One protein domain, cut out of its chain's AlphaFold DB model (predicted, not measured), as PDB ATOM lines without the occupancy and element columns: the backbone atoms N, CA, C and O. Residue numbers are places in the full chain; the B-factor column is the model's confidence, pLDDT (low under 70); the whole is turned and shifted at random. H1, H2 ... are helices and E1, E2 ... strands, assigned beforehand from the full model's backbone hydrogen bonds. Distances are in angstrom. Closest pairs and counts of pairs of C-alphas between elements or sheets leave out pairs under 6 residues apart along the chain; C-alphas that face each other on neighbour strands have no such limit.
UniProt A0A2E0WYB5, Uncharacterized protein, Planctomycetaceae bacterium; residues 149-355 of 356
ATOM      1  N   THR A 149     -21.194  33.095  29.316       98.56
ATOM      2  CA  THR A 149     -20.458  32.445  28.231       98.56
ATOM      3  C   THR A 149     -21.335  32.413  26.982       98.56
ATOM      4  O   THR A 149     -22.504  32.026  27.041       98.56
ATOM      5  N   ALA A 150     -20.776  32.823  25.846       98.50
ATOM      6  CA  ALA A 150     -21.384  32.671  24.532       98.50
ATOM      7  C   ALA A 150     -21.042  31.274  24.008       98.50
ATOM      8  O   ALA A 150     -19.863  30.956  23.862       98.50
ATOM      9  N   ILE A 151     -22.042  30.433  23.762       98.69
ATOM     10  CA  ILE A 151     -21.828  29.032  23.393       98.69
ATOM     11  C   ILE A 151     -22.400  28.688  22.020       98.69
ATOM     12  O   ILE A 151     -23.366  29.304  21.575       98.69
ATOM     13  N   ASP A 152     -21.822  27.658  21.408       98.62
ATOM     14  CA  ASP A 152     -22.356  26.912  20.270       98.62
ATOM     15  C   ASP A 152     -22.567  25.449  20.679       98.62
ATOM     16  O   ASP A 152     -21.629  24.797  21.148       98.62
ATOM     17  N   ILE A 153     -23.787  24.940  20.512       98.75
ATOM     18  CA  ILE A 153     -24.107  23.515  20.574       98.75
ATOM     19  C   ILE A 153     -24.188  23.000  19.139       98.75
ATOM     20  O   ILE A 153     -25.055  23.423  18.371       98.75
ATOM     21  N   LEU A 154     -23.322  22.048  18.799       98.50
ATOM     22  CA  LEU A 154     -23.075  21.650  17.415       98.50
ATOM     23  C   LEU A 154     -22.911  20.140  17.234       98.50
ATOM     24  O   LEU A 154     -22.619  19.403  18.182       98.50
ATOM     25  N   LEU A 155     -23.072  19.695  15.987       98.19
ATOM     26  CA  LEU A 155     -22.723  18.355  15.521       98.19
ATOM     27  C   LEU A 155     -21.336  18.360  14.877       98.19
ATOM     28  O   LEU A 155     -21.015  19.243  14.079       98.19
ATOM     29  N   GLU A 156     -20.541  17.340  15.187       96.81
ATOM     30  CA  GLU A 156     -19.264  17.065  14.531       96.81
ATOM     31  C   GLU A 156     -19.515  16.086  13.370       96.81
ATOM     32  O   GLU A 156     -20.013  14.983  13.615       96.81
ATOM     33  N   PRO A 157     -19.224  16.458  12.113       96.88
ATOM     34  CA  PRO A 157     -19.437  15.585  10.963       96.88
ATOM     35  C   PRO A 157     -18.427  14.428  10.914       96.88
ATOM     36  O   PRO A 157     -17.341  14.506  11.492       96.88
ATOM     37  N   ASP A 158     -18.775  13.356  10.203       96.38
ATOM     38  CA  ASP A 158     -17.878  12.229   9.948       96.38
ATOM     39  C   ASP A 158     -16.735  12.546   8.965       96.38
ATOM     40  O   ASP A 158     -16.646  13.618   8.360       96.38
ATOM     41  N   ALA A 159     -15.848  11.564   8.786       96.88
ATOM     42  CA  ALA A 159     -14.686  11.663   7.911       96.88
ATOM     43  C   ALA A 159     -15.033  11.992   6.446       96.88
ATOM     44  O   ALA A 159     -14.209  12.603   5.763       96.88
ATOM     45  N   THR A 160     -16.225  11.625   5.963       98.12
ATOM     46  CA  THR A 160     -16.661  11.921   4.593       98.12
ATOM     47  C   THR A 160     -16.827  13.423   4.429       98.12
ATOM     48  O   THR A 160     -16.132  14.040   3.623       98.12
ATOM     49  N   MET A 161     -17.673  14.045   5.250       98.19
ATOM     50  CA  MET A 161     -17.878  15.492   5.187       98.19
ATOM     51  C   MET A 161     -16.599  16.263   5.552       98.19
ATOM     52  O   MET A 161     -16.310  17.276   4.919       98.19
ATOM     53  N   LEU A 162     -15.780  15.770   6.490       97.94
ATOM     54  CA  LEU A 162     -14.482  16.389   6.796       97.94
ATOM     55  C   LEU A 162     -13.549  16.433   5.578       97.94
ATOM     56  O   LEU A 162     -12.902  17.454   5.346       97.94
ATOM     57  N   LYS A 163     -13.506  15.366   4.771       98.31
ATOM     58  CA  LYS A 163     -12.716  15.326   3.532       98.31
ATOM     59  C   LYS A 163     -13.201  16.369   2.521       98.31
ATOM     60  O   LYS A 163     -12.379  17.094   1.963       98.31
ATOM     61  N   HIS A 164     -14.512  16.467   2.301       98.56
ATOM     62  CA  HIS A 164     -15.086  17.457   1.381       98.56
ATOM     63  C   HIS A 164     -14.875  18.896   1.873       98.56
ATOM     64  O   HIS A 164     -14.501  19.767   1.090       98.56
ATOM     65  N   ALA A 165     -15.043  19.139   3.175       98.38
ATOM     66  CA  ALA A 165     -14.788  20.442   3.778       98.38
ATOM     67  C   ALA A 165     -13.317  20.862   3.635       98.38
ATOM     68  O   ALA A 165     -13.051  22.012   3.291       98.38
ATOM     69  N   ALA A 166     -12.372  19.937   3.842       98.25
ATOM     70  CA  ALA A 166     -10.943  20.195   3.681       98.25
ATOM     71  C   ALA A 166     -10.571  20.542   2.232       98.25
ATOM     72  O   ALA A 166      -9.909  21.553   2.011       98.25
ATOM     73  N   ALA A 167     -11.052  19.766   1.256       98.31
ATOM     74  CA  ALA A 167     -10.810  20.042  -0.161       98.31
ATOM     75  C   ALA A 167     -11.372  21.411  -0.580       98.31
ATOM     76  O   ALA A 167     -10.706  22.181  -1.271       98.31
ATOM     77  N   ASN A 168     -12.576  21.759  -0.110       98.38
ATOM     78  CA  ASN A 168     -13.150  23.069  -0.403       98.38
ATOM     79  C   ASN A 168     -12.392  24.204   0.307       98.38
ATOM     80  O   ASN A 168     -12.197  25.268  -0.270       98.38
ATOM     81  N   ASN A 169     -11.923  23.995   1.543       98.50
ATOM     82  CA  ASN A 169     -11.101  24.980   2.251       98.50
ATOM     83  C   ASN A 169      -9.768  25.241   1.544       98.50
ATOM     84  O   ASN A 169      -9.346  26.390   1.449       98.50
ATOM     85  N   GLU A 170      -9.110  24.197   1.042       98.31
ATOM     86  CA  GLU A 170      -7.888  24.323   0.245       98.31
ATOM     87  C   GLU A 170      -8.133  25.184  -0.998       98.31
ATOM     88  O   GLU A 170      -7.505  26.233  -1.133       98.31
ATOM     89  N   ARG A 171      -9.145  24.831  -1.800       98.12
ATOM     90  CA  ARG A 171      -9.579  25.602  -2.973       98.12
ATOM     91  C   ARG A 171      -9.857  27.076  -2.647       98.12
ATOM     92  O   ARG A 171      -9.409  27.970  -3.359       98.12
ATOM     93  N   LEU A 172     -10.598  27.355  -1.573       98.44
ATOM     94  CA  LEU A 172     -10.948  28.729  -1.189       98.44
ATOM     95  C   LEU A 172      -9.719  29.539  -0.752       98.44
ATOM     96  O   LEU A 172      -9.630  30.731  -1.047       98.44
ATOM     97  N   ARG A 173      -8.750  28.906  -0.083       98.12
ATOM     98  CA  ARG A 173      -7.513  29.575   0.346       98.12
ATOM     99  C   ARG A 173      -6.546  29.856  -0.803       98.12
ATOM    100  O   ARG A 173      -5.730  30.759  -0.663       98.12
ATOM    101  N   GLU A 174      -6.645  29.165  -1.937       98.00
ATOM    102  CA  GLU A 174      -5.875  29.526  -3.139       98.00
ATOM    103  C   GLU A 174      -6.286  30.900  -3.684       98.00
ATOM    104  O   GLU A 174      -5.437  31.702  -4.073       98.00
ATOM    105  N   VAL A 175      -7.588  31.199  -3.674       97.75
ATOM    106  CA  VAL A 175      -8.131  32.470  -4.185       97.75
ATOM    107  C   VAL A 175      -8.238  33.558  -3.118       97.75
ATOM    108  O   VAL A 175      -8.320  34.744  -3.444       97.75
ATOM    109  N   TYR A 176      -8.231  33.175  -1.842       97.56
ATOM    110  CA  TYR A 176      -8.305  34.087  -0.703       97.56
ATOM    111  C   TYR A 176      -7.424  33.588   0.462       97.56
ATOM    112  O   TYR A 176      -7.936  33.056   1.453       97.56
ATOM    113  N   PRO A 177      -6.088  33.754   0.376       96.31
ATOM    114  CA  PRO A 177      -5.134  33.185   1.340       96.31
ATOM    115  C   PRO A 177      -5.303  33.642   2.794       96.31
ATOM    116  O   PRO A 177      -4.822  32.987   3.713       96.31
ATOM    117  N   GLN A 178      -5.979  34.769   3.008       93.00
ATOM    118  CA  GLN A 178      -6.294  35.333   4.317       93.00
ATOM    119  C   GLN A 178      -7.578  34.761   4.946       93.00
ATOM    120  O   GLN A 178      -7.935  35.146   6.059       93.00
ATOM    121  N   GLY A 179      -8.288  33.867   4.247       92.56
ATOM    122  CA  GLY A 179      -9.381  33.084   4.820       92.56
ATOM    123  C   GLY A 179      -8.884  32.119   5.903       92.56
ATOM    124  O   GLY A 179      -7.701  31.789   5.972       92.56
ATOM    125  N   PHE A 180      -9.790  31.645   6.760       92.25
ATOM    126  CA  PHE A 180      -9.414  30.721   7.834       92.25
ATOM    127  C   PHE A 180      -9.057  29.328   7.295       92.25
ATOM    128  O   PHE A 180      -9.682  28.821   6.358       92.25
ATOM    129  N   SER A 181      -8.066  28.688   7.914       93.88
ATOM    130  CA  SER A 181      -7.817  27.249   7.797       93.88
ATOM    131  C   SER A 181      -8.818  26.463   8.626       93.88
ATOM    132  O   SER A 181      -9.236  26.925   9.680       93.88
ATOM    133  N   LEU A 182      -9.160  25.252   8.189       93.50
ATOM    134  CA  LEU A 182      -9.834  24.292   9.062       93.50
ATOM    135  C   LEU A 182      -8.805  23.664  10.013       93.50
ATOM    136  O   LEU A 182      -7.966  22.868   9.595       93.50
ATOM    137  N   ASP A 183      -8.851  24.056  11.285       88.50
ATOM    138  CA  ASP A 183      -7.887  23.691  12.329       88.50
ATOM    139  C   ASP A 183      -8.571  23.542  13.704       88.50
ATOM    140  O   ASP A 183      -9.788  23.374  13.791       88.50
ATOM    141  N   GLU A 184      -7.808  23.550  14.803       84.19
ATOM    142  CA  GLU A 184      -8.368  23.436  16.157       84.19
ATOM    143  C   GLU A 184      -9.314  24.585  16.530       84.19
ATOM    144  O   GLU A 184     -10.269  24.346  17.275       84.19
ATOM    145  N   ALA A 185      -9.077  25.792  16.005       80.06
ATOM    146  CA  ALA A 185      -9.893  26.979  16.248       80.06
ATOM    147  C   ALA A 185     -11.083  27.090  15.276       80.06
ATOM    148  O   ALA A 185     -12.088  27.717  15.612       80.06
ATOM    149  N   HIS A 186     -11.001  26.447  14.105       86.00
ATOM    150  CA  HIS A 186     -12.056  26.414  13.086       86.00
ATOM    151  C   HIS A 186     -12.370  24.977  12.667       86.00
ATOM    152  O   HIS A 186     -12.122  24.536  11.544       86.00
ATOM    153  N   ARG A 187     -12.941  24.226  13.605       88.44
ATOM    154  CA  ARG A 187     -13.376  22.847  13.377       88.44
ATOM    155  C   ARG A 187     -14.596  22.828  12.452       88.44
ATOM    156  O   ARG A 187     -15.535  23.567  12.732       88.44
ATOM    157  N   PRO A 188     -14.662  21.969  11.423       95.38
ATOM    158  CA  PRO A 188     -15.898  21.753  10.673       95.38
ATOM    159  C   PRO A 188     -17.015  21.249  11.595       95.38
ATOM    160  O   PRO A 188     -16.808  20.303  12.358       95.38
ATOM    161  N   HIS A 189     -18.188  21.873  11.538       97.44
ATOM    162  CA  HIS A 189     -19.332  21.539  12.386       97.44
ATOM    163  C   HIS A 189     -20.651  21.983  11.753       97.44
ATOM    164  O   HIS A 189     -20.645  22.816  10.852       97.44
ATOM    165  N   ILE A 190     -21.766  21.453  12.263       98.12
ATOM    166  CA  ILE A 190     -23.117  21.970  12.008       98.12
ATOM    167  C   ILE A 190     -23.656  22.558  13.311       98.12
ATOM    168  O   ILE A 190     -23.936  21.816  14.254       98.12
ATOM    169  N   THR A 191     -23.819  23.876  13.363       98.50
ATOM    170  CA  THR A 191     -24.421  24.582  14.503       98.50
ATOM    171  C   THR A 191     -25.897  24.211  14.656       98.50
ATOM    172  O   THR A 191     -26.683  24.351  13.716       98.50
ATOM    173  N   LEU A 192     -26.302  23.788  15.855       98.81
ATOM    174  CA  LEU A 192     -27.712  23.591  16.218       98.81
ATOM    175  C   LEU A 192     -28.261  24.815  16.958       98.81
ATOM    176  O   LEU A 192     -29.389  25.241  16.701       98.81
ATOM    177  N   LEU A 193     -27.463  25.393  17.858       98.75
ATOM    178  CA  LEU A 193     -27.844  26.544  18.670       98.75
ATOM    179  C   LEU A 193     -26.618  27.374  19.035       98.75
ATOM    180  O   LEU A 193     -25.690  26.846  19.634       98.75
ATOM    181  N   GLN A 194     -26.691  28.684  18.807       98.62
ATOM    182  CA  GLN A 194     -25.833  29.645  19.493       98.62
ATOM    183  C   GLN A 194     -26.642  30.501  20.463       98.62
ATOM    184  O   GLN A 194     -27.719  30.997  20.124       98.62
ATOM    185  N   CYS A 195     -26.143  30.653  21.687       98.69
ATOM    186  CA  CYS A 195     -26.809  31.442  22.720       98.69
ATOM    187  C   CYS A 195     -25.841  31.931  23.800       98.69
ATOM    188  O   CYS A 195     -24.683  31.520  23.869       98.69
ATOM    189  N   PHE A 196     -26.337  32.809  24.670       98.69
ATOM    190  CA  PHE A 196     -25.652  33.195  25.898       98.69
ATOM    191  C   PHE A 196     -26.218  32.422  27.082       98.69
ATOM    192  O   PHE A 196     -27.437  32.285  27.211       98.69
ATOM    193  N   VAL A 197     -25.340  31.975  27.974       98.56
ATOM    194  CA  VAL A 197     -25.687  31.229  29.191       98.56
ATOM    195  C   VAL A 197     -24.833  31.753  30.342       98.56
ATOM    196  O   VAL A 197     -23.663  32.075  30.136       98.56
ATOM    197  N   ARG A 198     -25.373  31.835  31.564       98.12
ATOM    198  CA  ARG A 198     -24.525  32.070  32.746       98.12
ATOM    199  C   ARG A 198     -23.498  30.947  32.862       98.12
ATOM    200  O   ARG A 198     -23.851  29.777  32.783       98.12
ATOM    201  N   THR A 199     -22.238  31.277  33.098       98.00
ATOM    202  CA  THR A 199     -21.153  30.291  33.187       98.00
ATOM    203  C   THR A 199     -21.430  29.240  34.268       98.00
ATOM    204  O   THR A 199     -21.147  28.065  34.062       98.00
ATOM    205  N   ALA A 200     -22.064  29.637  35.376       97.56
ATOM    206  CA  ALA A 200     -22.486  28.727  36.443       97.56
ATOM    207  C   ALA A 200     -23.557  27.697  36.015       97.56
ATOM    208  O   ALA A 200     -23.693  26.663  36.660       97.56
ATOM    209  N   ASP A 201     -24.292  27.946  34.926       98.44
ATOM    210  CA  ASP A 201     -25.346  27.059  34.413       98.44
ATOM    211  C   ASP A 201     -24.863  26.114  33.299       98.44
ATOM    212  O   ASP A 201     -25.652  25.321  32.780       98.44
ATOM    213  N   LEU A 202     -23.581  26.160  32.915       98.69
ATOM    214  CA  LEU A 202     -23.058  25.357  31.805       98.69
ATOM    215  C   LEU A 202     -23.256  23.851  32.013       98.69
ATOM    216  O   LEU A 202     -23.680  23.167  31.083       98.69
ATOM    217  N   ASP A 203     -23.042  23.337  33.226       98.62
ATOM    218  CA  ASP A 203     -23.253  21.914  33.519       98.62
ATOM    219  C   ASP A 203     -24.720  21.493  33.347       98.62
ATOM    220  O   ASP A 203     -25.000  20.403  32.836       98.62
ATOM    221  N   ASN A 204     -25.665  22.380  33.680       98.62
ATOM    222  CA  ASN A 204     -27.090  22.142  33.461       98.62
ATOM    223  C   ASN A 204     -27.424  22.105  31.963       98.62
ATOM    224  O   ASN A 204     -28.162  21.225  31.513       98.62
ATOM    225  N   VAL A 205     -26.830  23.006  31.172       98.69
ATOM    226  CA  VAL A 205     -26.962  22.994  29.707       98.69
ATOM    227  C   VAL A 205     -26.368  21.720  29.113       98.69
ATOM    228  O   VAL A 205     -26.996  21.106  28.249       98.69
ATOM    229  N   TYR A 206     -25.206  21.266  29.592       98.75
ATOM    230  CA  TYR A 206     -24.601  20.017  29.131       98.75
ATOM    231  C   TYR A 206     -25.492  18.813  29.436       98.75
ATOM    232  O   TYR A 206     -25.675  17.948  28.579       98.75
ATOM    233  N   ALA A 207     -26.064  18.738  30.635       98.56
ATOM    234  CA  ALA A 207     -26.972  17.653  30.986       98.56
ATOM    235  C   ALA A 207     -28.224  17.656  30.090       98.56
ATOM    236  O   ALA A 207     -28.587  16.618  29.528       98.56
ATOM    237  N   ALA A 208     -28.845  18.824  29.900       98.69
ATOM    238  CA  ALA A 208     -30.057  18.971  29.099       98.69
ATOM    239  C   ALA A 208     -29.819  18.650  27.611       98.69
ATOM    240  O   ALA A 208     -30.541  17.837  27.032       98.69
ATOM    241  N   ALA A 209     -28.776  19.226  27.006       98.56
ATOM    242  CA  ALA A 209     -28.415  18.969  25.612       98.56
ATOM    243  C   ALA A 209     -27.965  17.518  25.398       98.56
ATOM    244  O   ALA A 209     -28.381  16.878  24.436       98.56
ATOM    245  N   GLY A 210     -27.169  16.968  26.322       97.94
ATOM    246  CA  GLY A 210     -26.702  15.584  26.260       97.94
ATOM    247  C   GLY A 210     -27.846  14.571  26.231       97.94
ATOM    248  O   GLY A 210     -27.781  13.611  25.465       97.94
ATOM    249  N   LYS A 211     -28.917  14.809  27.004       97.50
ATOM    250  CA  LYS A 211     -30.121  13.969  26.969       97.50
ATOM    251  C   LYS A 211     -30.794  14.005  25.593       97.50
ATOM    252  O   LYS A 211     -31.080  12.952  25.038       97.50
ATOM    253  N   VAL A 212     -31.005  15.197  25.029       98.31
ATOM    254  CA  VAL A 212     -31.617  15.355  23.697       98.31
ATOM    255  C   VAL A 212     -30.787  14.663  22.616       98.31
ATOM    256  O   VAL A 212     -31.339  13.952  21.781       98.31
ATOM    257  N   LEU A 213     -29.463  14.843  22.636       97.56
ATOM    258  CA  LEU A 213     -28.563  14.232  21.658       97.56
ATOM    259  C   LEU A 213     -28.581  12.698  21.734       97.56
ATOM    260  O   LEU A 213     -28.555  12.038  20.699       97.56
ATOM    261  N   ALA A 214     -28.642  12.135  22.945       94.62
ATOM    262  CA  ALA A 214     -28.759  10.693  23.140       94.62
ATOM    263  C   ALA A 214     -30.109  10.158  22.637       94.62
ATOM    264  O   ALA A 214     -30.132   9.197  21.873       94.62
ATOM    265  N   ASP A 215     -31.215  10.815  23.002       95.69
ATOM    266  CA  ASP A 215     -32.574  10.423  22.597       95.69
ATOM    267  C   ASP A 215     -32.782  10.516  21.071       95.69
ATOM    268  O   ASP A 215     -33.618   9.814  20.503       95.69
ATOM    269  N   ALA A 216     -32.039  11.397  20.396       95.44
ATOM    270  CA  ALA A 216     -32.130  11.606  18.955       95.44
ATOM    271  C   ALA A 216     -31.317  10.604  18.117       95.44
ATOM    272  O   ALA A 216     -31.429  10.654  16.892       95.44
ATOM    273  N   HIS A 217     -30.505   9.736  18.737       91.56
ATOM    274  CA  HIS A 217     -29.644   8.773  18.035       91.56
ATOM    275  C   HIS A 217     -28.819   9.432  16.914       91.56
ATOM    276  O   HIS A 217     -28.857   9.033  15.752       91.56
ATOM    277  N   VAL A 218     -28.102  10.514  17.242       92.12
ATOM    278  CA  VAL A 218     -27.469  11.384  16.229       92.12
ATOM    279  C   VAL A 218     -26.466  10.671  15.313       92.12
ATOM    280  O   VAL A 218     -26.300  11.093  14.173       92.12
ATOM    281  N   ASN A 219     -25.829   9.592  15.774       87.31
ATOM    282  CA  ASN A 219     -24.919   8.759  14.977       87.31
ATOM    283  C   ASN A 219     -25.638   7.901  13.922       87.31
ATOM    284  O   ASN A 219     -25.034   7.552  12.906       87.31
ATOM    285  N   ASP A 220     -26.926   7.622  14.116       91.62
ATOM    286  CA  ASP A 220     -27.755   6.882  13.161       91.62
ATOM    287  C   ASP A 220     -28.335   7.797  12.069       91.62
ATOM    288  O   ASP A 220     -28.834   7.321  11.044       91.62
ATOM    289  N   MET A 221     -28.246   9.123  12.238       94.62
ATOM    290  CA  MET A 221     -28.708  10.072  11.228       94.62
ATOM    291  C   MET A 221     -27.882   9.954   9.943       94.62
ATOM    292  O   MET A 221     -26.650  10.009   9.948       94.62
ATOM    293  N   LYS A 222     -28.587   9.860   8.813       95.88
ATOM    294  CA  LYS A 222     -28.021   9.975   7.468       95.88
ATOM    295  C   LYS A 222     -28.441  11.311   6.880       95.88
ATOM    296  O   LYS A 222     -29.624  11.548   6.641       95.88
ATOM    297  N   LEU A 223     -27.464  12.193   6.721       97.94
ATOM    298  CA  LEU A 223     -27.626  13.512   6.134       97.94
ATOM    299  C   LEU A 223     -27.058  13.494   4.719       97.94
ATOM    300  O   LEU A 223     -26.084  12.802   4.437       97.94
ATOM    301  N   GLU A 224     -27.662  14.278   3.839       98.56
ATOM    302  CA  GLU A 224     -27.234  14.419   2.451       98.56
ATOM    303  C   GLU A 224     -26.692  15.832   2.255       98.56
ATOM    304  O   GLU A 224     -27.416  16.808   2.457       98.56
ATOM    305  N   ALA A 225     -25.417  15.953   1.903       98.75
ATOM    306  CA  ALA A 225     -24.865  17.194   1.390       98.75
ATOM    307  C   ALA A 225     -25.313  17.364  -0.063       98.75
ATOM    308  O   ALA A 225     -25.221  16.403  -0.821       98.75
ATOM    309  N   PHE A 226     -25.799  18.552  -0.435       98.38
ATOM    310  CA  PHE A 226     -26.465  18.725  -1.739       98.38
ATOM    311  C   PHE A 226     -26.144  20.016  -2.499       98.38
ATOM    312  O   PHE A 226     -26.649  20.232  -3.599       98.38
ATOM    313  N   LYS A 227     -25.396  20.941  -1.889       98.00
ATOM    314  CA  LYS A 227     -24.961  22.174  -2.556       98.00
ATOM    315  C   LYS A 227     -23.882  22.904  -1.775       98.00
ATOM    316  O   LYS A 227     -23.797  22.797  -0.545       98.00
ATOM    317  N   TYR A 228     -23.177  23.771  -2.488       98.25
ATOM    318  CA  TYR A 228     -22.506  24.914  -1.892       98.25
ATOM    319  C   TYR A 228     -23.500  26.031  -1.549       98.25
ATOM    320  O   TYR A 228     -24.583  26.153  -2.128       98.25
ATOM    321  N   TYR A 229     -23.129  26.863  -0.586       95.50
ATOM    322  CA  TYR A 229     -23.782  28.136  -0.302       95.50
ATOM    323  C   TYR A 229     -22.743  29.116   0.263       95.50
ATOM    324  O   TYR A 229     -21.646  28.706   0.651       95.50
ATOM    325  N   TYR A 230     -23.094  30.397   0.364       97.69
ATOM    326  CA  TYR A 230     -22.362  31.310   1.235       97.69
ATOM    327  C   TYR A 230     -23.290  32.264   1.986       97.69
ATOM    328  O   TYR A 230     -24.374  32.614   1.514       97.69
ATOM    329  N   ALA A 231     -22.848  32.690   3.168       94.44
ATOM    330  CA  ALA A 231     -23.416  33.820   3.891       94.44
ATOM    331  C   ALA A 231     -22.527  35.057   3.668       94.44
ATOM    332  O   ALA A 231     -21.304  34.938   3.772       94.44
ATOM    333  N   PRO A 232     -23.079  36.246   3.367       93.62
ATOM    334  CA  PRO A 232     -22.277  37.462   3.258       93.62
ATOM    335  C   PRO A 232     -21.525  37.749   4.565       93.62
ATOM    336  O   PRO A 232     -22.152  37.823   5.620       93.62
ATOM    337  N   ALA A 233     -20.204  37.917   4.488       89.06
ATOM    338  CA  ALA A 233     -19.368  38.265   5.639       89.06
ATOM    339  C   ALA A 233     -19.189  39.786   5.740       89.06
ATOM    340  O   ALA A 233     -19.353  40.377   6.803       89.06
ATOM    341  N   ASP A 234     -18.916  40.425   4.601       88.50
ATOM    342  CA  ASP A 234     -18.803  41.875   4.471       88.50
ATOM    343  C   ASP A 234     -19.324  42.344   3.095       88.50
ATOM    344  O   ASP A 234     -20.144  41.674   2.456       88.50
ATOM    345  N   ALA A 235     -18.909  43.530   2.640       91.25
ATOM    346  CA  ALA A 235     -19.299  44.071   1.342       91.25
ATOM    347  C   ALA A 235     -18.816  43.209   0.158       91.25
ATOM    348  O   ALA A 235     -19.572  43.036  -0.800       91.25
ATOM    349  N   THR A 236     -17.618  42.631   0.230       95.62
ATOM    350  CA  THR A 236     -16.916  41.978  -0.884       95.62
ATOM    351  C   THR A 236     -16.689  40.479  -0.690       95.62
ATOM    352  O   THR A 236     -16.460  39.789  -1.683       95.62
ATOM    353  N   THR A 237     -16.796  39.950   0.530       97.12
ATOM    354  CA  THR A 237     -16.526  38.540   0.852       97.12
ATOM    355  C   THR A 237     -17.737  37.803   1.432       97.12
ATOM    356  O   THR A 237     -18.713  38.405   1.902       97.12
ATOM    357  N   GLY A 238     -17.688  36.472   1.378       97.12
ATOM    358  CA  GLY A 238     -18.673  35.577   1.981       97.12
ATOM    359  C   GLY A 238     -18.021  34.407   2.712       97.12
ATOM    360  O   GLY A 238     -16.951  33.948   2.314       97.12
ATOM    361  N   VAL A 239     -18.680  33.916   3.766       97.00
ATOM    362  CA  VAL A 239     -18.354  32.634   4.402       97.00
ATOM    363  C   VAL A 239     -19.020  31.532   3.595       97.00
ATOM    364  O   VAL A 239     -20.249  31.434   3.571       97.00
ATOM    365  N   ALA A 240     -18.209  30.729   2.921       98.00
ATOM    366  CA  ALA A 240     -18.657  29.587   2.146       98.00
ATOM    367  C   ALA A 240     -18.962  28.394   3.051       98.00
ATOM    368  O   ALA A 240     -18.335  28.217   4.100       98.00
ATOM    369  N   GLY A 241     -19.852  27.521   2.598       97.81
ATOM    370  CA  GLY A 241     -20.028  26.223   3.219       97.81
ATOM    371  C   GLY A 241     -20.746  25.208   2.345       97.81
ATOM    372  O   GLY A 241     -21.203  25.504   1.238       97.81
ATOM    373  N   ILE A 242     -20.837  23.993   2.874       98.62
ATOM    374  CA  ILE A 242     -21.543  22.863   2.273       98.62
ATOM    375  C   ILE A 242     -22.838  22.652   3.058       98.62
ATOM    376  O   ILE A 242     -22.805  22.444   4.274       98.62
ATOM    377  N   CYS A 243     -23.982  22.723   2.378       98.44
ATOM    378  CA  CYS A 243     -25.294  22.533   2.993       98.44
ATOM    379  C   CYS A 243     -25.656  21.054   3.086       98.44
ATOM    380  O   CYS A 243     -25.563  20.325   2.099       98.44
ATOM    381  N   ALA A 244     -26.200  20.663   4.234       98.44
ATOM    382  CA  ALA A 244     -26.970  19.440   4.376       98.44
ATOM    383  C   ALA A 244     -28.440  19.710   4.029       98.44
ATOM    384  O   ALA A 244     -28.980  20.776   4.337       98.44
ATOM    385  N   ARG A 245     -29.123  18.752   3.404       97.94
ATOM    386  CA  ARG A 245     -30.555  18.856   3.125       97.94
ATOM    387  C   ARG A 245     -31.319  18.837   4.456       97.94
ATOM    388  O   ARG A 245     -31.137  17.901   5.238       97.94
ATOM    389  N   PRO A 246     -32.177  19.834   4.751       96.94
ATOM    390  CA  PRO A 246     -32.997  19.794   5.955       96.94
ATOM    391  C   PRO A 246     -33.928  18.578   5.931       96.94
ATOM    392  O   PRO A 246     -34.738  18.421   5.019       96.94
ATOM    393  N   THR A 247     -33.829  17.727   6.948       96.69
ATOM    394  CA  THR A 247     -34.730  16.586   7.164       96.69
ATOM    395  C   THR A 247     -35.628  16.840   8.378       96.69
ATOM    396  O   THR A 247     -35.256  17.612   9.269       96.69
ATOM    397  N   PRO A 248     -36.792  16.173   8.490       97.12
ATOM    398  CA  PRO A 248     -37.603  16.248   9.706       97.12
ATOM    399  C   PRO A 248     -36.814  15.894  10.976       97.12
ATOM    400  O   PRO A 248     -37.026  16.511  12.016       97.12
ATOM    401  N   ALA A 249     -35.866  14.953  10.882       96.81
ATOM    402  CA  ALA A 249     -35.033  14.527  12.004       96.81
ATOM    403  C   ALA A 249     -34.097  15.642  12.503       96.81
ATOM    404  O   ALA A 249     -34.106  15.947  13.694       96.81
ATOM    405  N   ILE A 250     -33.339  16.300  11.615       97.75
ATOM    406  CA  ILE A 250     -32.410  17.366  12.031       97.75
ATOM    407  C   ILE A 250     -33.152  18.647  12.451       97.75
ATOM    408  O   ILE A 250     -32.717  19.340  13.369       97.75
ATOM    409  N   LEU A 251     -34.309  18.932  11.844       98.38
ATOM    410  CA  LEU A 251     -35.181  20.037  12.258       98.38
ATOM    411  C   LEU A 251     -35.749  19.803  13.661       98.38
ATOM    412  O   LEU A 251     -35.747  20.715  14.489       98.38
ATOM    413  N   LYS A 252     -36.203  18.575  13.943       98.38
ATOM    414  CA  LYS A 252     -36.664  18.187  15.279       98.38
ATOM    415  C   LYS A 252     -35.527  18.269  16.296       98.38
ATOM    416  O   LYS A 252     -35.720  18.858  17.353       98.38
ATOM    417  N   LEU A 253     -34.342  17.754  15.958       98.62
ATOM    418  CA  LEU A 253     -33.163  17.838  16.820       98.62
ATOM    419  C   LEU A 253     -32.833  19.290  17.189       98.62
ATOM    420  O   LEU A 253     -32.633  19.589  18.363       98.62
ATOM    421  N   GLN A 254     -32.817  20.201  16.212       98.81
ATOM    422  CA  GLN A 254     -32.565  21.616  16.483       98.81
ATOM    423  C   GLN A 254     -33.610  22.194  17.449       98.81
ATOM    424  O   GLN A 254     -33.259  22.841  18.436       98.81
ATOM    425  N   ALA A 255     -34.894  21.935  17.188       98.81
ATOM    426  CA  ALA A 255     -35.985  22.414  18.028       98.81
ATOM    427  C   ALA A 255     -35.889  21.880  19.468       98.81
ATOM    428  O   ALA A 255     -36.077  22.647  20.414       98.81
ATOM    429  N   ASP A 256     -35.549  20.602  19.637       98.81
ATOM    430  CA  ASP A 256     -35.409  19.969  20.949       98.81
ATOM    431  C   ASP A 256     -34.199  20.520  21.720       98.81
ATOM    432  O   ASP A 256     -34.311  20.790  22.917       98.81
ATOM    433  N   ILE A 257     -33.067  20.768  21.048       98.88
ATOM    434  CA  ILE A 257     -31.896  21.419  21.660       98.88
ATOM    435  C   ILE A 257     -32.241  22.834  22.125       98.88
ATOM    436  O   ILE A 257     -31.934  23.202  23.261       98.88
ATOM    437  N   ILE A 258     -32.929  23.614  21.286       98.88
ATOM    438  CA  ILE A 258     -33.399  24.957  21.645       98.88
ATOM    439  C   ILE A 258     -34.323  24.889  22.864       98.88
ATOM    440  O   ILE A 258     -34.147  25.654  23.812       98.88
ATOM    441  N   ALA A 259     -35.293  23.972  22.868       98.88
ATOM    442  CA  ALA A 259     -36.234  23.815  23.971       98.88
ATOM    443  C   ALA A 259     -35.533  23.424  25.282       98.88
ATOM    444  O   ALA A 259     -35.851  23.987  26.330       98.88
ATOM    445  N   ALA A 260     -34.560  22.512  25.217       98.81
ATOM    446  CA  ALA A 260     -33.794  22.048  26.370       98.81
ATOM    447  C   ALA A 260     -32.872  23.133  26.949       98.81
ATOM    448  O   ALA A 260     -32.742  23.239  28.169       98.81
ATOM    449  N   ALA A 261     -32.260  23.963  26.100       98.69
ATOM    450  CA  ALA A 261     -31.372  25.041  26.533       98.69
ATOM    451  C   ALA A 261     -32.123  26.297  27.010       98.69
ATOM    452  O   ALA A 261     -31.596  27.060  27.820       98.69
ATOM    453  N   LYS A 262     -33.359  26.516  26.536       98.50
ATOM    454  CA  LYS A 262     -34.162  27.727  26.786       98.50
ATOM    455  C   LYS A 262     -34.213  28.196  28.251       98.50
ATOM    456  O   LYS A 262     -34.101  29.405  28.446       98.50
ATOM    457  N   PRO A 263     -34.363  27.330  29.276       98.50
ATOM    458  CA  PRO A 263     -34.401  27.774  30.674       98.50
ATOM    459  C   PRO A 263     -33.110  28.452  31.162       98.50
ATOM    460  O   PRO A 263     -33.147  29.198  32.138       98.50
ATOM    461  N   PHE A 264     -31.984  28.202  30.489       98.31
ATOM    462  CA  PHE A 264     -30.653  28.688  30.871       98.31
ATOM    463  C   PHE A 264     -30.174  29.864  30.010       98.31
ATOM    464  O   PHE A 264     -29.146  30.475  30.308       98.31
ATOM    465  N   MET A 265     -30.907  30.190  28.941       98.19
ATOM    466  CA  MET A 265     -30.541  31.264  28.024       98.19
ATOM    467  C   MET A 265     -30.708  32.637  28.678       98.19
ATOM    468  O   MET A 265     -31.738  32.936  29.287       98.19
ATOM    469  N   VAL A 266     -29.723  33.507  28.476       97.19
ATOM    470  CA  VAL A 266     -29.805  34.933  28.813       97.19
ATOM    471  C   VAL A 266     -29.845  35.780  27.541       97.19
ATOM    472  O   VAL A 266     -29.318  35.406  26.498       97.19
ATOM    473  N   ASN A 267     -30.504  36.939  27.610       91.38
ATOM    474  CA  ASN A 267     -30.790  37.755  26.422       91.38
ATOM    475  C   ASN A 267     -29.614  38.615  25.945       91.38
ATOM    476  O   ASN A 267     -29.685  39.189  24.861       91.38
ATOM    477  N   THR A 268     -28.576  38.794  26.759       87.12
ATOM    478  CA  THR A 268     -27.457  39.677  26.428       87.12
ATOM    479  C   THR A 268     -26.196  39.256  27.163       87.12
ATOM    480  O   THR A 268     -26.269  38.642  28.226       87.12
ATOM    481  N   ALA A 269     -25.056  39.640  26.603       94.94
ATOM    482  CA  ALA A 269     -23.740  39.525  27.207       94.94
ATOM    483  C   ALA A 269     -22.851  40.693  26.753       94.94
ATOM    484  O   ALA A 269     -23.240  41.463  25.870       94.94
ATOM    485  N   THR A 270     -21.670  40.825  27.355       95.19
ATOM    486  CA  THR A 270     -20.580  41.664  26.835       95.19
ATOM    487  C   THR A 270     -19.656  40.826  25.951       95.19
ATOM    488  O   THR A 270     -19.819  39.608  25.830       95.19
ATOM    489  N   VAL A 271     -18.656  41.468  25.343       95.44
ATOM    490  CA  VAL A 271     -17.614  40.773  24.573       95.44
ATOM    491  C   VAL A 271     -16.828  39.755  25.418       95.44
ATOM    492  O   VAL A 271     -16.320  38.777  24.880       95.44
ATOM    493  N   ASP A 272     -16.815  39.907  26.747       96.06
ATOM    494  CA  ASP A 272     -16.138  38.989  27.678       96.06
ATOM    495  C   ASP A 272     -16.746  37.577  27.689       96.06
ATOM    496  O   ASP A 272     -16.135  36.636  28.194       96.06
ATOM    497  N   ALA A 273     -17.948  37.408  27.126       97.38
ATOM    498  CA  ALA A 273     -18.566  36.096  26.965       97.38
ATOM    499  C   ALA A 273     -17.927  35.253  25.850       97.38
ATOM    500  O   ALA A 273     -18.121  34.033  25.817       97.38
ATOM    501  N   PHE A 274     -17.161  35.873  24.954       97.12
ATOM    502  CA  PHE A 274     -16.416  35.213  23.883       97.12
ATOM    503  C   PHE A 274     -14.981  34.899  24.333       97.12
ATOM    504  O   PHE A 274     -14.521  35.367  25.372       97.12
ATOM    505  N   THR A 275     -14.245  34.086  23.573       95.69
ATOM    506  CA  THR A 275     -12.844  33.771  23.915       95.69
ATOM    507  C   THR A 275     -11.888  34.951  23.723       95.69
ATOM    508  O   THR A 275     -10.843  34.990  24.372       95.69
ATOM    509  N   ALA A 276     -12.232  35.891  22.839       94.06
ATOM    510  CA  ALA A 276     -11.485  37.112  22.558       94.06
ATOM    511  C   ALA A 276     -12.395  38.156  21.872       94.06
ATOM    512  O   ALA A 276     -13.375  37.765  21.229       94.06
ATOM    513  N   PRO A 277     -12.072  39.460  21.973       91.62
ATOM    514  CA  PRO A 277     -12.768  40.518  21.243       91.62
ATOM    515  C   PRO A 277     -12.428  40.532  19.746       91.62
ATOM    516  O   PRO A 277     -11.445  39.932  19.304       91.62
ATOM    517  N   HIS A 278     -13.227  41.263  18.969       87.94
ATOM    518  CA  HIS A 278     -12.990  41.515  17.544       87.94
ATOM    519  C   HIS A 278     -12.093  42.742  17.327       87.94
ATOM    520  O   HIS A 278     -11.881  43.534  18.246       87.94
ATOM    521  N   PRO A 279     -11.600  42.967  16.091       88.38
ATOM    522  CA  PRO A 279     -10.818  44.162  15.774       88.38
ATOM    523  C   PRO A 279     -11.544  45.491  16.037       88.38
ATOM    524  O   PRO A 279     -10.879  46.514  16.207       88.38
ATOM    525  N   THR A 280     -12.884  45.505  16.047       90.75
ATOM    526  CA  THR A 280     -13.673  46.717  16.304       90.75
ATOM    527  C   THR A 280     -14.901  46.437  17.173       90.75
ATOM    528  O   THR A 280     -15.479  45.351  17.135       90.75
ATOM    529  N   ALA A 281     -15.344  47.459  17.913       93.69
ATOM    530  CA  ALA A 281     -16.525  47.379  18.771       93.69
ATOM    531  C   ALA A 281     -17.830  47.185  17.972       93.69
ATOM    532  O   ALA A 281     -18.803  46.634  18.484       93.69
ATOM    533  N   GLU A 282     -17.870  47.626  16.713       93.44
ATOM    534  CA  GLU A 282     -19.004  47.394  15.816       93.44
ATOM    535  C   GLU A 282     -19.147  45.909  15.469       93.44
ATOM    536  O   GLU A 282     -20.269  45.407  15.415       93.44
ATOM    537  N   LEU A 283     -18.028  45.199  15.278       91.44
ATOM    538  CA  LEU A 283     -18.028  43.751  15.061       91.44
ATOM    539  C   LEU A 283     -18.454  43.000  16.326       91.44
ATOM    540  O   LEU A 283     -19.278  42.090  16.233       91.44
ATOM    541  N   ASP A 284     -17.979  43.427  17.503       94.12
ATOM    542  CA  ASP A 284     -18.445  42.880  18.785       94.12
ATOM    543  C   ASP A 284     -19.966  43.038  18.928       94.12
ATOM    544  O   ASP A 284     -20.677  42.074  19.214       94.12
ATOM    545  N   ALA A 285     -20.490  44.242  18.676       94.81
ATOM    546  CA  ALA A 285     -21.921  44.517  18.759       94.81
ATOM    547  C   ALA A 285     -22.736  43.699  17.742       94.81
ATOM    548  O   ALA A 285     -23.813  43.200  18.080       94.81
ATOM    549  N   ALA A 286     -22.229  43.538  16.517       93.75
ATOM    550  CA  ALA A 286     -22.875  42.741  15.480       93.75
ATOM    551  C   ALA A 286     -22.938  41.253  15.855       93.75
ATOM    552  O   ALA A 286     -23.999  40.642  15.714       93.75
ATOM    553  N   LEU A 287     -21.851  40.676  16.382       94.62
ATOM    554  CA  LEU A 287     -21.860  39.278  16.817       94.62
ATOM    555  C   LEU A 287     -22.742  39.080  18.054       94.62
ATOM    556  O   LEU A 287     -23.478  38.095  18.131       94.62
ATOM    557  N   ILE A 288     -22.734  40.025  18.998       96.62
ATOM    558  CA  ILE A 288     -23.636  39.976  20.155       96.62
ATOM    559  C   ILE A 288     -25.100  39.982  19.698       96.62
ATOM    560  O   ILE A 288     -25.896  39.179  20.191       96.62
ATOM    561  N   ASP A 289     -25.465  40.834  18.732       96.56
ATOM    562  CA  ASP A 289     -26.817  40.828  18.160       96.56
ATOM    563  C   ASP A 289     -27.135  39.519  17.432       96.56
ATOM    564  O   ASP A 289     -28.240  38.987  17.579       96.56
ATOM    565  N   TYR A 290     -26.176  38.980  16.678       95.88
ATOM    566  CA  TYR A 290     -26.317  37.706  15.980       95.88
ATOM    567  C   TYR A 290     -26.633  36.565  16.956       95.88
ATOM    568  O   TYR A 290     -27.670  35.922  16.805       95.88
ATOM    569  N   VAL A 291     -25.824  36.378  18.005       97.62
ATOM    570  CA  VAL A 291     -26.037  35.327  19.019       97.62
ATOM    571  C   VAL A 291     -27.355  35.549  19.764       97.62
ATOM    572  O   VAL A 291     -28.145  34.620  19.933       97.62
ATOM    573  N   ARG A 292     -27.662  36.796  20.142       97.44
ATOM    574  CA  ARG A 292     -28.934  37.154  20.792       97.44
ATOM    575  C   ARG A 292     -30.149  36.794  19.938       97.44
ATOM    576  O   ARG A 292     -31.183  36.387  20.465       97.44
ATOM    577  N   THR A 293     -30.053  36.991  18.627       97.25
ATOM    578  CA  THR A 293     -31.160  36.789  17.684       97.25
ATOM    579  C   THR A 293     -31.078  35.463  16.933       97.25
ATOM    580  O   THR A 293     -31.879  35.238  16.022       97.25
ATOM    581  N   PHE A 294     -30.188  34.556  17.348       97.81
ATOM    582  CA  PHE A 294     -29.958  33.282  16.675       97.81
ATOM    583  C   PHE A 294     -31.243  32.462  16.564       97.81
ATOM    584  O   PHE A 294     -31.652  32.111  15.465       97.81
ATOM    585  N   VAL A 295     -31.946  32.216  17.676       98.00
ATOM    586  CA  VAL A 295     -33.169  31.395  17.664       98.00
ATOM    587  C   VAL A 295     -34.224  31.924  16.676       98.00
ATOM    588  O   VAL A 295     -34.617  31.172  15.783       98.00
ATOM    589  N   PRO A 296     -34.673  33.193  16.742       97.31
ATOM    590  CA  PRO A 296     -35.673  33.688  15.796       97.31
ATOM    591  C   PRO A 296     -35.177  33.797  14.342       97.31
ATOM    592  O   PRO A 296     -36.003  33.731  13.430       97.31
ATOM    593  N   LYS A 297     -33.867  33.962  14.092       97.38
ATOM    594  CA  LYS A 297     -33.325  34.150  12.730       97.38
ATOM    595  C   LYS A 297     -32.820  32.867  12.061       97.38
ATOM    596  O   LYS A 297     -32.906  32.790  10.845       97.38
ATOM    597  N   MET A 298     -32.351  31.877  12.819       97.12
ATOM    598  CA  MET A 298     -31.574  30.724  12.324       97.12
ATOM    599  C   MET A 298     -32.208  29.357  12.644       97.12
ATOM    600  O   MET A 298     -31.553  28.324  12.512       97.12
ATOM    601  N   SER A 299     -33.475  29.327  13.073       97.88
ATOM    602  CA  SER A 299     -34.156  28.086  13.480       97.88
ATOM    603  C   SER A 299     -35.378  27.746  12.632       97.88
ATOM    604  O   SER A 299     -35.959  28.604  11.956       97.88
ATOM    605  N   GLY A 300     -35.807  26.483  12.700       96.56
ATOM    606  CA  GLY A 300     -37.025  26.006  12.042       96.56
ATOM    607  C   GLY A 300     -36.966  26.214  10.529       96.56
ATOM    608  O   GLY A 300     -36.045  25.744   9.874       96.56
ATOM    609  N   LYS A 301     -37.917  26.962   9.957       95.88
ATOM    610  CA  LYS A 301     -37.933  27.244   8.507       95.88
ATOM    611  C   LYS A 301     -36.717  28.035   8.003       95.88
ATOM    612  O   LYS A 301     -36.449  28.019   6.810       95.88
ATOM    613  N   ASN A 302     -36.025  28.744   8.898       96.94
ATOM    614  CA  ASN A 302     -34.811  29.490   8.574       96.94
ATOM    615  C   ASN A 302     -33.542  28.673   8.867       96.94
ATOM    616  O   ASN A 302     -32.436  29.166   8.658       96.94
ATOM    617  N   PHE A 303     -33.681  27.449   9.389       97.75
ATOM    618  CA  PHE A 303     -32.539  26.594   9.657       97.75
ATOM    619  C   PHE A 303     -31.929  26.107   8.347       97.75
ATOM    620  O   PHE A 303     -32.564  25.403   7.563       97.75
ATOM    621  N   ASN A 304     -30.674  26.482   8.136       96.75
ATOM    622  CA  ASN A 304     -29.848  26.013   7.039       96.75
ATOM    623  C   ASN A 304     -28.709  25.183   7.649       96.75
ATOM    624  O   ASN A 304     -27.711  25.785   8.032       96.75
ATOM    625  N   PRO A 305     -28.840  23.857   7.828       97.88
ATOM    626  CA  PRO A 305     -27.759  23.047   8.375       97.88
ATOM    627  C   PRO A 305     -26.599  23.010   7.382       97.88
ATOM    628  O   PRO A 305     -26.765  22.615   6.228       97.88
ATOM    629  N   HIS A 306     -25.423  23.444   7.818       98.25
ATOM    630  CA  HIS A 306     -24.259  23.561   6.954       98.25
ATOM    631  C   HIS A 306     -22.959  23.385   7.724       98.25
ATOM    632  O   HIS A 306     -22.927  23.559   8.939       98.25
ATOM    633  N   VAL A 307     -21.895  23.101   6.979       98.19
ATOM    634  CA  VAL A 307     -20.511  23.151   7.444       98.19
ATOM    635  C   VAL A 307     -19.809  24.305   6.745       98.19
ATOM    636  O   VAL A 307     -19.690  24.295   5.521       98.19
ATOM    637  N   SER A 308     -19.345  25.296   7.507       97.31
ATOM    638  CA  SER A 308     -18.534  26.396   6.974       97.31
ATOM    639  C   SER A 308     -17.159  25.886   6.541       97.31
ATOM    640  O   SER A 308     -16.491  25.176   7.294       97.31
ATOM    641  N   THR A 309     -16.727  26.249   5.335       97.69
ATOM    642  CA  THR A 309     -15.505  25.724   4.707       97.69
ATOM    643  C   THR A 309     -14.458  26.785   4.404       97.69
ATOM    644  O   THR A 309     -13.341  26.425   4.060       97.69
ATOM    645  N   GLY A 310     -14.762  28.079   4.501       96.81
ATOM    646  CA  GLY A 310     -13.768  29.132   4.283       96.81
ATOM    647  C   GLY A 310     -14.385  30.485   3.959       96.81
ATOM    648  O   GLY A 310     -15.595  30.670   4.071       96.81
ATOM    649  N   VAL A 311     -13.540  31.422   3.533       97.44
ATOM    650  CA  VAL A 311     -13.935  32.761   3.072       97.44
ATOM    651  C   VAL A 311     -13.358  32.991   1.684       97.44
ATOM    652  O   VAL A 311     -12.215  32.617   1.443       97.44
ATOM    653  N   ALA A 312     -14.129  33.613   0.794       98.25
ATOM    654  CA  ALA A 312     -13.649  34.048  -0.516       98.25
ATOM    655  C   ALA A 312     -14.416  35.287  -1.024       98.25
ATOM    656  O   ALA A 312     -15.451  35.655  -0.447       98.25
ATOM    657  N   PRO A 313     -13.928  35.956  -2.088       98.31
ATOM    658  CA  PRO A 313     -14.654  37.026  -2.762       98.31
ATOM    659  C   PRO A 313     -16.010  36.549  -3.292       98.31
ATOM    660  O   PRO A 313     -16.122  35.448  -3.830       98.31
ATOM    661  N   LYS A 314     -17.043  37.387  -3.175       98.19
ATOM    662  CA  LYS A 314     -18.416  37.020  -3.563       98.19
ATOM    663  C   LYS A 314     -18.550  36.627  -5.029       98.19
ATOM    664  O   LYS A 314     -19.242  35.667  -5.305       98.19
ATOM    665  N   ASN A 315     -17.850  37.302  -5.941       97.75
ATOM    666  CA  ASN A 315     -17.883  36.957  -7.365       97.75
ATOM    667  C   ASN A 315     -17.383  35.527  -7.625       97.75
ATOM    668  O   ASN A 315     -18.005  34.797  -8.385       97.75
ATOM    669  N   TYR A 316     -16.313  35.108  -6.944       98.31
ATOM    670  CA  TYR A 316     -15.828  33.730  -7.021       98.31
ATOM    671  C   TYR A 316     -16.838  32.744  -6.424       98.31
ATOM    672  O   TYR A 316     -17.077  31.672  -6.970       98.31
ATOM    673  N   LEU A 317     -17.454  33.108  -5.296       98.50
ATOM    674  CA  LEU A 317     -18.470  32.272  -4.665       98.50
ATOM    675  C   LEU A 317     -19.722  32.138  -5.538       98.50
ATOM    676  O   LEU A 317     -20.245  31.038  -5.638       98.50
ATOM    677  N   ASP A 318     -20.171  33.207  -6.195       98.12
ATOM    678  CA  ASP A 318     -21.308  33.189  -7.119       98.12
ATOM    679  C   ASP A 318     -21.061  32.220  -8.290       98.12
ATOM    680  O   ASP A 318     -21.961  31.464  -8.657       98.12
ATOM    681  N   GLU A 319     -19.834  32.179  -8.822       97.94
ATOM    682  CA  GLU A 319     -19.411  31.182  -9.816       97.94
ATOM    683  C   GLU A 319     -19.416  29.760  -9.229       97.94
ATOM    684  O   GLU A 319     -19.968  28.841  -9.832       97.94
ATOM    685  N   MET A 320     -18.901  29.578  -8.009       97.50
ATOM    686  CA  MET A 320     -18.895  28.278  -7.323       97.50
ATOM    687  C   MET A 320     -20.311  27.731  -7.065       97.50
ATOM    688  O   MET A 320     -20.508  26.518  -7.046       97.50
ATOM    689  N   LEU A 321     -21.314  28.594  -6.865       97.06
ATOM    690  CA  LEU A 321     -22.699  28.168  -6.618       97.06
ATOM    691  C   LEU A 321     -23.406  27.597  -7.854       97.06
ATOM    692  O   LEU A 321     -24.405  26.897  -7.690       97.06
ATOM    693  N   VAL A 322     -22.938  27.909  -9.068       96.94
ATOM    694  CA  VAL A 322     -23.532  27.394 -10.316       96.94
ATOM    695  C   VAL A 322     -22.834  26.139 -10.841       96.94
ATOM    696  O   VAL A 322     -23.294  25.542 -11.815       96.94
ATOM    697  N   GLU A 323     -21.739  25.726 -10.206       96.50
ATOM    698  CA  GLU A 323     -21.053  24.479 -10.529       96.50
ATOM    699  C   GLU A 323     -21.917  23.259 -10.176       96.50
ATOM    700  O   GLU A 323     -22.681  23.293  -9.203       96.50
ATOM    701  N   PRO A 324     -21.789  22.150 -10.926       97.25
ATOM    702  CA  PRO A 324     -22.363  20.879 -10.511       97.25
ATOM    703  C   PRO A 324     -21.873  20.493  -9.112       97.25
ATOM    704  O   PRO A 324     -20.682  20.586  -8.809       97.25
ATOM    705  N   PHE A 325     -22.798  20.033  -8.275       97.88
ATOM    706  CA  PHE A 325     -22.494  19.491  -6.959       97.88
ATOM    707  C   PHE A 325     -22.833  18.003  -6.956       97.88
ATOM    708  O   PHE A 325     -23.971  17.628  -7.237       97.88
ATOM    709  N   ASP A 326     -21.844  17.170  -6.647       97.38
ATOM    710  CA  ASP A 326     -22.063  15.740  -6.460       97.38
ATOM    711  C   ASP A 326     -22.597  15.502  -5.046       97.38
ATOM    712  O   ASP A 326     -21.860  15.628  -4.063       97.38
ATOM    713  N   ASP A 327     -23.886  15.174  -4.945       98.38
ATOM    714  CA  ASP A 327     -24.529  14.857  -3.671       98.38
ATOM    715  C   ASP A 327     -23.797  13.696  -2.974       98.38
ATOM    716  O   ASP A 327     -23.437  12.685  -3.587       98.38
ATOM    717  N   PHE A 328     -23.589  13.819  -1.662       98.75
ATOM    718  CA  PHE A 328     -22.963  12.767  -0.863       98.75
ATOM    719  C   PHE A 328     -23.622  12.623   0.503       98.75
ATOM    720  O   PHE A 328     -24.095  13.582   1.114       98.75
ATOM    721  N   THR A 329     -23.638  11.393   1.010       98.38
ATOM    722  CA  THR A 329     -24.175  11.095   2.341       98.38
ATOM    723  C   THR A 329     -23.074  11.166   3.390       98.38
ATOM    724  O   THR A 329     -21.956  10.702   3.168       98.38
ATOM    725  N   PHE A 330     -23.415  11.693   4.558       97.69
ATOM    726  CA  PHE A 330     -22.569  11.689   5.742       97.69
ATOM    727  C   PHE A 330     -23.425  11.527   7.004       97.69
ATOM    728  O   PHE A 330     -24.650  11.688   6.986       97.69
ATOM    729  N   SER A 331     -22.778  11.203   8.113       96.12
ATOM    730  CA  SER A 331     -23.384  11.122   9.438       96.12
ATOM    731  C   SER A 331     -22.683  12.074  10.409       96.12
ATOM    732  O   SER A 331     -21.491  12.354  10.261       96.12
ATOM    733  N   PRO A 332     -23.384  12.575  11.436       95.94
ATOM    734  CA  PRO A 332     -22.730  13.115  12.619       95.94
ATOM    735  C   PRO A 332     -21.894  12.021  13.306       95.94
ATOM    736  O   PRO A 332     -22.406  10.953  13.631       95.94
ATOM    737  N   ALA A 333     -20.611  12.283  13.548       94.81
ATOM    738  CA  ALA A 333     -19.720  11.407  14.312       94.81
ATOM    739  C   ALA A 333     -19.711  11.737  15.815       94.81
ATOM    740  O   ALA A 333     -19.247  10.947  16.639       94.81
ATOM    741  N   GLY A 334     -20.210  12.915  16.184       95.62
ATOM    742  CA  GLY A 334     -20.254  13.376  17.562       95.62
ATOM    743  C   GLY A 334     -21.034  14.672  17.710       95.62
ATOM    744  O   GLY A 334     -21.599  15.206  16.754       95.62
ATOM    745  N   ALA A 335     -21.049  15.181  18.932       97.62
ATOM    746  CA  ALA A 335     -21.581  16.496  19.246       97.62
ATOM    747  C   ALA A 335     -20.712  17.167  20.307       97.62
ATOM    748  O   ALA A 335     -20.021  16.504  21.092       97.62
ATOM    749  N   ALA A 336     -20.764  18.490  20.363       97.81
ATOM    750  CA  ALA A 336     -19.973  19.253  21.311       97.81
ATOM    751  C   ALA A 336     -20.644  20.567  21.705       97.81
ATOM    752  O   ALA A 336     -21.539  21.060  21.019       97.81
ATOM    753  N   VAL A 337     -20.164  21.127  22.815       98.56
ATOM    754  CA  VAL A 337     -20.372  22.535  23.154       98.56
ATOM    755  C   VAL A 337     -19.042  23.248  23.081       98.56
ATOM    756  O   VAL A 337     -18.043  22.787  23.649       98.56
ATOM    757  N   TYR A 338     -19.048  24.380  22.402       98.06
ATOM    758  CA  TYR A 338     -17.926  25.290  22.295       98.06
ATOM    759  C   TYR A 338     -18.289  26.637  22.879       98.06
ATOM    760  O   TYR A 338     -19.438  27.056  22.805       98.06
ATOM    761  N   GLN A 339     -17.300  27.335  23.417       97.94
ATOM    762  CA  GLN A 339     -17.392  28.770  23.562       97.94
ATOM    763  C   GLN A 339     -17.046  29.433  22.237       97.94
ATOM    764  O   GLN A 339     -16.047  29.083  21.596       97.94
ATOM    765  N   LEU A 340     -17.870  30.409  21.878       96.81
ATOM    766  CA  LEU A 340     -17.696  31.217  20.691       96.81
ATOM    767  C   LEU A 340     -16.465  32.116  20.821       96.81
ATOM    768  O   LEU A 340     -16.228  32.732  21.862       96.81
ATOM    769  N   GLY A 341     -15.684  32.191  19.754       93.25
ATOM    770  CA  GLY A 341     -14.593  33.142  19.599       93.25
ATOM    771  C   GLY A 341     -14.928  34.266  18.626       93.25
ATOM    772  O   GLY A 341     -16.096  34.454  18.262       93.25
ATOM    773  N   PRO A 342     -13.898  35.004  18.175       88.62
ATOM    774  CA  PRO A 342     -14.048  35.991  17.121       88.62
ATOM    775  C   PRO A 342     -14.746  35.402  15.889       88.62
ATOM    776  O   PRO A 342     -14.539  34.243  15.521       88.62
ATOM    777  N   PHE A 343     -15.593  36.217  15.274       87.56
ATOM    778  CA  PHE A 343     -16.442  35.933  14.121       87.56
ATOM    779  C   PHE A 343     -17.432  34.773  14.322       87.56
ATOM    780  O   PHE A 343     -17.930  34.216  13.350       87.56
ATOM    781  N   GLY A 344     -17.734  34.408  15.575       88.56
ATOM    782  CA  GLY A 344     -18.649  33.306  15.889       88.56
ATOM    783  C   GLY A 344     -18.031  31.920  15.690       88.56
ATOM    784  O   GLY A 344     -18.760  30.942  15.556       88.56
ATOM    785  N   SER A 345     -16.699  31.826  15.661       90.38
ATOM    786  CA  SER A 345     -15.974  30.555  15.562       90.38
ATOM    787  C   SER A 345     -16.217  29.658  16.783       90.38
ATOM    788  O   SER A 345     -16.271  30.127  17.920       90.38
ATOM    789  N   ALA A 346     -16.296  28.344  16.570       93.75
ATOM    790  CA  ALA A 346     -16.285  27.343  17.636       93.75
ATOM    791  C   ALA A 346     -14.858  27.199  18.213       93.75
ATOM    792  O   ALA A 346     -14.158  26.223  17.951       93.75
ATOM    793  N   ALA A 347     -14.417  28.196  18.988       93.00
ATOM    794  CA  ALA A 347     -13.000  28.416  19.293       93.00
ATOM    795  C   ALA A 347     -12.465  27.612  20.489       93.00
ATOM    796  O   ALA A 347     -11.346  27.103  20.445       93.00
ATOM    797  N   ARG A 348     -13.231  27.495  21.583       94.69
ATOM    798  CA  ARG A 348     -12.801  26.748  22.783       94.69
ATOM    799  C   ARG A 348     -13.785  25.638  23.106       94.69
ATOM    800  O   ARG A 348     -14.907  25.909  23.518       94.69
ATOM    801  N   LYS A 349     -13.356  24.382  22.966       96.25
ATOM    802  CA  LYS A 349     -14.180  23.222  23.329       96.25
ATOM    803  C   LYS A 349     -14.448  23.212  24.834       96.25
ATOM    804  O   LYS A 349     -13.507  23.265  25.621       96.25
ATOM    805  N   LEU A 350     -15.713  23.074  25.215       97.50
ATOM    806  CA  LEU A 350     -16.148  22.981  26.609       97.50
ATOM    807  C   LEU A 350     -16.643  21.575  26.967       97.50
ATOM    808  O   LEU A 350     -16.312  21.039  28.022       97.50
ATOM    809  N   LYS A 351     -17.415  20.951  26.070       98.06
ATOM    810  CA  LYS A 351     -18.000  19.617  26.265       98.06
ATOM    811  C   LYS A 351     -17.985  18.834  24.961       98.06
ATOM    812  O   LYS A 351     -18.100  19.410  23.888       98.06
ATOM    813  N   THR A 352     -17.865  17.513  25.051       97.00
ATOM    814  CA  THR A 352     -18.043  16.598  23.919       97.00
ATOM    815  C   THR A 352     -18.886  15.406  24.346       97.00
ATOM    816  O   THR A 352     -18.797  14.953  25.494       97.00
ATOM    817  N   TRP A 353     -19.684  14.904  23.413       95.50
ATOM    818  CA  TRP A 353     -20.378  13.631  23.500       95.50
ATOM    819  C   TRP A 353     -19.927  12.769  22.329       95.50
ATOM    820  O   TRP A 353     -20.066  13.152  21.166       95.50
ATOM    821  N   LYS A 354     -19.377  11.603  22.659       84.31
ATOM    822  CA  LYS A 354     -19.100  10.549  21.689       84.31
ATOM    823  C   LYS A 354     -20.204   9.518  21.812       84.31
ATOM    824  O   LYS A 354     -20.391   8.949  22.889       84.31
ATOM    825  N   PHE A 355     -20.923   9.310  20.723       77.19
ATOM    826  CA  PHE A 355     -21.943   8.278  20.631       77.19
ATOM    827  C   PHE A 355     -21.260   7.010  20.120       77.19
ATOM    828  O   PHE A 355     -20.368   7.091  19.274       77.19
TER     829      PHE A 355
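What this domain is: This is residues 149 to 355 of the 356 residues of an uncharacterized protein of Planctomycetaceae bacterium (UniProt A0A2E0WYB5). Two lobes sit side by side, each built on a strongly twisted four-stranded sheet: one sheet has H2 and H3 packed on one face and H4 across the other, and the second, curled like part of a barrel, has H1 and H6 on the same face. The chain passes repeatedly between the lobes. The 207 printed residues, with six named helices and eight named strands in the order E1 H1 E2 H2 E3 E4 H3 H4 H5 E5 H6 E6 E7 E8, are mixed in class. The antiparallel sheets run E2 E1 E7 E8 and E5 E4 E3 E6. The whole is compact, with a radius of gyration of the C-alphas of 16.3 A and spans of 44 by 42 by 30 A.

Where its parts are: E1, residues 149 to 157, begins at C-alpha 149 (-20.458, 32.445, 28.231) and is 24.2 A long. H1, 159 to 175, spans 24.9 A; E2, 190 to 198, 23.1 A; H2, 199 to 215, 25.2 A. The hairpin of E3, 223 to 232, and E4, 237 to 244, precedes H3, 248 to 264, 25.5 A long. H4 is 281 to 292, H5 294 to 298, E5 306 to 313, H6 314 to 322 and E6 328 to 330. E7, 332 to 340, and E8, 346 to 353, form a hairpin ending at C-alpha 353 (-20.378, 13.631, 23.500).

How they stand to each other: In the first sheet, N 153 and O 193 of E1 and E2 are 2.8 A apart, N 152 and O 338 of E1 and E7 2.8 A, and N 337 and O 351 of E7 and E8 2.9 A, within hydrogen-bond range. H2 and H3 touch at a shallow tilt of 27 degrees, opposite ways; their closest C-alphas, Ala 208 and Ala 260, are 5.6 A apart. H3 runs along E2 at a height over the sheet of 9.5 A. H4 is on the opposite face, across the strands at 65 degrees to E2 on the local plane, and H5 only grazes this sheet. In the curled sheet, N 240 and O 310 of E4 and E5 are 2.9 A apart, N 239 and O 231 of E4 and E3 2.8 A, and N 225 and O 328 of E3 and E6 2.8 A. The closest C-alphas of H1 and E5, Asn 169 and Thr 309, are 5.1 A apart. H6 runs along E4, 8.3 A over the sheet. Every O i to N i+4 pair is within range in H4 and H5; the counts are 12 of 13 in H1, 11 of 13 in H2 and H3, and 4 of 5 in H6.

The domain as a whole: The farthest C-alphas, Ala 200 and Pro 324, are 47.6 A apart. The printed part has no cut; its long links are H1 to E2 and H3 to H4. Its mean pLDDT is 96.1, and no printed residue is under 70.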